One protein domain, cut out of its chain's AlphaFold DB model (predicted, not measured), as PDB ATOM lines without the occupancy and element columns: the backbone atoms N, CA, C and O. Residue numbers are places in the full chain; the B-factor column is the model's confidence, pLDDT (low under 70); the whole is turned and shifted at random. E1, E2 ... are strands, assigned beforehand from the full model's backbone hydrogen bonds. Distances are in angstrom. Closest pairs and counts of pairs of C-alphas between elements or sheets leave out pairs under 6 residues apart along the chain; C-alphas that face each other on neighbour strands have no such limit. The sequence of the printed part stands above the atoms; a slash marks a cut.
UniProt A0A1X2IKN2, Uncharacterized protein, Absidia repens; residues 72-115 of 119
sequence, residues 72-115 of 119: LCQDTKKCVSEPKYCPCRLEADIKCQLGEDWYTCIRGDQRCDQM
ATOM      1  N   LEU A  72     339.893 325.542 234.807       86.94
ATOM      2  CA  LEU A  72     340.878 325.086 235.785       86.94
ATOM      3  C   LEU A  72     340.387 323.801 236.453       86.94
ATOM      4  O   LEU A  72     339.441 323.827 237.240       86.94
ATOM      5  N   CYS A  73     341.072 322.689 236.202       85.50
ATOM      6  CA  CYS A  73     340.797 321.431 236.888       85.50
ATOM      7  C   CYS A  73     341.105 321.579 238.382       85.50
ATOM      8  O   CYS A  73     342.254 321.830 238.753       85.50
ATOM      9  N   GLN A  74     340.105 321.416 239.251       80.44
ATOM     10  CA  GLN A  74     340.282 321.648 240.688       80.44
ATOM     11  C   GLN A  74     341.314 320.710 241.323       80.44
ATOM     12  O   GLN A  74     342.079 321.164 242.178       80.44
ATOM     13  N   ASP A  75     341.374 319.459 240.864       81.38
ATOM     14  CA  ASP A  75     342.233 318.424 241.445       81.38
ATOM     15  C   ASP A  75     343.682 318.510 240.970       81.38
ATOM     16  O   ASP A  75     344.611 318.391 241.765       81.38
ATOM     17  N   THR A  76     343.889 318.728 239.669       83.81
ATOM     18  CA  THR A  76     345.232 318.732 239.069       83.81
ATOM     19  C   THR A  76     345.800 320.129 238.869       83.81
ATOM     20  O   THR A  76     346.932 320.249 238.412       83.81
ATOM     21  N   LYS A  77     345.006 321.178 239.124       85.00
ATOM     22  CA  LYS A  77     345.337 322.592 238.867       85.00
ATOM     23  C   LYS A  77     345.830 322.861 237.440       85.00
ATOM     24  O   LYS A  77     346.567 323.809 237.194       85.00
ATOM     25  N   LYS A  78     345.408 322.028 236.483       85.31
ATOM     26  CA  LYS A  78     345.750 322.178 235.063       85.31
ATOM     27  C   LYS A  78     344.684 322.996 234.354       85.31
ATOM     28  O   LYS A  78     343.496 322.805 234.596       85.31
ATOM     29  N   CYS A  79     345.127 323.864 233.457       87.25
ATOM     30  CA  CYS A  79     344.251 324.580 232.546       87.25
ATOM     31  C   CYS A  79     343.958 323.728 231.318       87.25
ATOM     32  O   CYS A  79     344.882 323.258 230.653       87.25
ATOM     33  N   VAL A  80     342.680 323.539 231.023       89.06
ATOM     34  CA  VAL A  80     342.193 322.809 229.849       89.06
ATOM     35  C   VAL A  80     341.116 323.627 229.145       89.06
ATOM     36  O   VAL A  80     340.538 324.528 229.742       89.06
ATOM     37  N   SER A  81     340.824 323.335 227.880       88.44
ATOM     38  CA  SER A  81     339.776 324.052 227.140       88.44
ATOM     39  C   SER A  81     338.375 323.789 227.698       88.44
ATOM     40  O   SER A  81     337.578 324.712 227.818       88.44
ATOM     41  N   GLU A  82     338.093 322.542 228.079       85.94
ATOM     42  CA  GLU A  82     336.792 322.093 228.581       85.94
ATOM     43  C   GLU A  82     336.969 321.097 229.741       85.94
ATOM     44  O   GLU A  82     337.948 320.341 229.739       85.94
ATOM     45  N   PRO A  83     336.008 321.008 230.684       84.75
ATOM     46  CA  PRO A  83     336.076 320.093 231.831       84.75
ATOM     47  C   PRO A  83     336.342 318.627 231.453       84.75
ATOM     48  O   PRO A  83     337.090 317.930 232.140       84.75
ATOM     49  N   LYS A  84     335.821 318.169 230.306       86.31
ATOM     50  CA  LYS A  84     336.025 316.801 229.799       86.31
ATOM     51  C   LYS A  84     337.494 316.444 229.562       86.31
ATOM     52  O   LYS A  84     337.850 315.267 229.590       86.31
ATOM     53  N   TYR A  85     338.370 317.431 229.371       90.12
ATOM     54  CA  TYR A  85     339.804 317.224 229.158       90.12
ATOM     55  C   TYR A  85     340.622 317.214 230.454       90.12
ATOM     56  O   TYR A  85     341.819 316.935 230.404       90.12
ATOM     57  N   CYS A  86     340.008 317.453 231.616       89.12
ATOM     58  CA  CYS A  86     340.725 317.401 232.886       89.12
ATOM     59  C   CYS A  86     341.295 316.003 233.151       89.12
ATOM     60  O   CYS A  86     340.537 315.036 233.132       89.12
ATOM     61  N   PRO A  87     342.606 315.842 233.378       91.44
ATOM     62  CA  PRO A  87     343.148 314.548 233.766       91.44
ATOM     63  C   PRO A  87     342.724 314.196 235.197       91.44
ATOM     64  O   PRO A  87     342.540 315.086 236.025       91.44
ATOM     65  N   CYS A  88     342.604 312.901 235.490       90.56
ATOM     66  CA  CYS A  88     342.424 312.441 236.862       90.56
ATOM     67  C   CYS A  88     343.715 312.613 237.666       90.56
ATOM     68  O   CYS A  88     344.814 312.691 237.108       90.56
ATOM     69  N   ARG A  89     343.579 312.705 238.992       88.06
ATOM     70  CA  ARG A  89     344.715 312.915 239.898       88.06
ATOM     71  C   ARG A  89     345.682 311.731 239.890       88.06
ATOM     72  O   ARG A  89     346.890 311.949 239.960       88.06
ATOM     73  N   LEU A  90     345.157 310.509 239.843       88.19
ATOM     74  CA  LEU A  90     345.941 309.281 239.764       88.19
ATOM     75  C   LEU A  90     345.769 308.644 238.384       88.19
ATOM     76  O   LEU A  90     344.692 308.698 237.799       88.19
ATOM     77  N   GLU A  91     346.816 307.989 237.885       86.88
ATOM     78  CA  GLU A  91     346.759 307.240 236.618       86.88
ATOM     79  C   GLU A  91     345.873 305.989 236.709       86.88
ATOM     80  O   GLU A  91     345.378 305.507 235.697       86.88
ATOM     81  N   ALA A  92     345.671 305.472 237.925       89.44
ATOM     82  CA  ALA A  92     344.789 304.339 238.195       89.44
ATOM     83  C   ALA A  92     343.307 304.737 238.303       89.44
ATOM     84  O   ALA A  92     342.456 303.855 238.396       89.44
ATOM     85  N   ASP A  93     342.997 306.034 238.329       91.31
ATOM     86  CA  ASP A  93     341.618 306.509 238.355       91.31
ATOM     87  C   ASP A  93     341.049 306.527 236.933       91.31
ATOM     88  O   ASP A  93     341.733 306.864 235.963       91.31
ATOM     89  N   ILE A  94     339.768 306.201 236.813       90.69
ATOM     90  CA  ILE A  94     339.032 306.247 235.553       90.69
ATOM     91  C   ILE A  94     338.102 307.459 235.539       90.69
ATOM     92  O   ILE A  94     337.510 307.831 236.553       90.69
ATOM     93  N   LYS A  95     337.967 308.086 234.370       90.69
ATOM     94  CA  LYS A  95     337.055 309.212 234.162       90.69
ATOM     95  C   LYS A  95     335.684 308.697 233.737       90.69
ATOM     96  O   LYS A  95     335.577 308.014 232.722       90.69
ATOM     97  N   CYS A  96     334.655 309.091 234.471       90.62
ATOM     98  CA  CYS A  96     333.266 308.753 234.201       90.62
ATOM     99  C   CYS A  96     332.460 310.007 233.870       90.62
ATOM    100  O   CYS A  96     332.638 311.050 234.501       90.62
ATOM    101  N   GLN A  97     331.567 309.890 232.891       88.94
ATOM    102  CA  GLN A  97     330.590 310.924 232.562       88.94
ATOM    103  C   GLN A  97     329.370 310.774 233.481       88.94
ATOM    104  O   GLN A  97     328.857 309.670 233.664       88.94
ATOM    105  N   LEU A  98     328.937 311.880 234.075       85.94
ATOM    106  CA  LEU A  98     327.750 311.993 234.914       85.94
ATOM    107  C   LEU A  98     326.754 312.910 234.194       85.94
ATOM    108  O   LEU A  98     326.978 314.113 234.083       85.94
ATOM    109  N   GLY A  99     325.661 312.348 233.682       83.25
ATOM    110  CA  GLY A  99     324.700 313.105 232.873       83.25
ATOM    111  C   GLY A  99     325.285 313.565 231.532       83.25
ATOM    112  O   GLY A  99     326.100 312.866 230.935       83.25
ATOM    113  N   GLU A 100     324.854 314.727 231.040       80.38
ATOM    114  CA  GLU A 100     325.241 315.209 229.706       80.38
ATOM    115  C   GLU A 100     326.619 315.895 229.704       80.38
ATOM    116  O   GLU A 100     327.468 315.542 228.887       80.38
ATOM    117  N   ASP A 101     326.897 316.774 230.676       79.00
ATOM    118  CA  ASP A 101     328.069 317.670 230.630       79.00
ATOM    119  C   ASP A 101     329.043 317.548 231.816       79.00
ATOM    120  O   ASP A 101     330.062 318.249 231.858       79.00
ATOM    121  N   TRP A 102     328.771 316.678 232.795       81.88
ATOM    122  CA  TRP A 102     329.617 316.548 233.983       81.88
ATOM    123  C   TRP A 102     330.527 315.320 233.917       81.88
ATOM    124  O   TRP A 102     330.173 314.279 233.369       81.88
ATOM    125  N   TYR A 103     331.726 315.437 234.489       87.38
ATOM    126  CA  TYR A 103     332.716 314.364 234.529       87.38
ATOM    127  C   TYR A 103     333.312 314.267 235.927       87.38
ATOM    128  O   TYR A 103     333.591 315.281 236.564       87.38
ATOM    129  N   THR A 104     333.550 313.044 236.383       87.88
ATOM    130  CA  THR A 104     334.210 312.769 237.658       87.88
ATOM    131  C   THR A 104     335.274 311.693 237.493       87.88
ATOM    132  O   THR A 104     335.216 310.884 236.565       87.88
ATOM    133  N   CYS A 105     336.246 311.680 238.393       90.38
ATOM    134  CA  CYS A 105     337.250 310.630 238.470       90.38
ATOM    135  C   CYS A 105     336.902 309.691 239.621       90.38
ATOM    136  O   CYS A 105     336.713 310.133 240.754       90.38
ATOM    137  N   ILE A 106     336.820 308.399 239.322       90.88
ATOM    138  CA  ILE A 106     336.587 307.341 240.306       90.88
ATOM    139  C   ILE A 106     337.772 306.386 240.303       90.88
ATOM    140  O   ILE A 106     338.542 306.345 239.343       90.88
ATOM    141  N   ARG A 107     337.934 305.605 241.370       91.44
ATOM    142  CA  ARG A 107     339.016 304.620 241.419       91.44
ATOM    143  C   ARG A 107     338.812 303.553 240.342       91.44
ATOM    144  O   ARG A 107     337.680 303.154 240.082       91.44
ATOM    145  N   GLY A 108     339.896 303.075 239.733       88.94
ATOM    146  CA  GLY A 108     339.827 302.113 238.626       88.94
ATOM    147  C   GLY A 108     339.263 300.730 238.970       88.94
ATOM    148  O   GLY A 108     339.015 299.944 238.063       88.94
ATOM    149  N   ASP A 109     339.044 300.422 240.250       89.06
ATOM    150  CA  ASP A 109     338.314 299.235 240.709       89.06
ATOM    151  C   ASP A 109     336.783 299.418 240.699       89.06
ATOM    152  O   ASP A 109     336.043 298.445 240.853       89.06
ATOM    153  N   GLN A 110     336.297 300.644 240.492       88.88
ATOM    154  CA  GLN A 110     334.878 300.989 240.406       88.88
ATOM    155  C   GLN A 110     334.413 301.083 238.947       88.88
ATOM    156  O   GLN A 110     335.215 301.200 238.020       88.88
ATOM    157  N   ARG A 111     333.095 301.024 238.717       87.44
ATOM    158  CA  ARG A 111     332.495 301.117 237.372       87.44
ATOM    159  C   ARG A 111     331.622 302.362 237.267       87.44
ATOM    160  O   ARG A 111     330.850 302.638 238.180       87.44
ATOM    161  N   CYS A 112     331.687 303.064 236.134       87.69
ATOM    162  CA  CYS A 112     330.896 304.278 235.904       87.69
ATOM    163  C   CYS A 112     329.380 304.040 236.037       87.69
ATOM    164  O   CYS A 112     328.674 304.902 236.548       87.69
ATOM    165  N   ASP A 113     328.898 302.851 235.659       84.06
ATOM    166  CA  ASP A 113     327.476 302.479 235.709       84.06
ATOM    167  C   ASP A 113     326.881 302.549 237.125       84.06
ATOM    168  O   ASP A 113     325.687 302.781 237.290       84.06
ATOM    169  N   GLN A 114     327.710 302.377 238.162       77.31
ATOM    170  CA  GLN A 114     327.266 302.435 239.558       77.31
ATOM    171  C   GLN A 114     326.975 303.864 240.033       77.31
ATOM    172  O   GLN A 114     326.286 304.034 241.031       77.31
ATOM    173  N   MET A 115     327.469 304.883 239.324       67.25
ATOM    174  CA  MET A 115     327.312 306.294 239.697       67.25
ATOM    175  C   MET A 115     326.108 306.974 239.024       67.25
ATOM    176  O   MET A 115     325.717 308.062 239.433       67.25
TER     177      MET A 115
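Overview. This is residues 72 to 115 of the 119 residues of an uncharacterized protein of Absidia repens (UniProt A0A1X2IKN2). Little regular structure is present: a long looping stretch, residues 72 to 92, leads into one two-stranded hairpin, E1 and E2, and a short tail, residues 108 to 115, folds back on the other side of that hairpin from the loop. The 44 printed residues hold no named helix and two named strands, E1 then E2, in an antiparallel sheet of order E1 - E2. The class is all strand, with 12 of the 44 residues in named elements. The whole is compact, with a radius of gyration of the C-alphas of 10.4 A, and flat, spanning 28 by 24 by 12 A.

Arrangement. E1, residues 93 to 98, and E2, residues 102 to 107, form a hairpin with a tight link of 3 residues. They are antiparallel, at 148 degrees between their directions. C-alphas 93 and 107, which face each other, are 4.4 A apart. N 94 and O 106, at 2.8 A, and N 104 and O 96, at 2.9 A, are within hydrogen-bond range.

Along the chain. E1 begins at C-alpha 93 (341.618, 306.509, 238.355) and is 15.3 A long. E2 is 16.9 A long and ends at C-alpha 107 (339.016, 304.620, 241.419).

Size, cuts and confidence. The C-alphas farthest apart, of Cys 79 and Gln 114, are 28.8 A apart. The printed part has no cut. Residue 115 alone has pLDDT under 70.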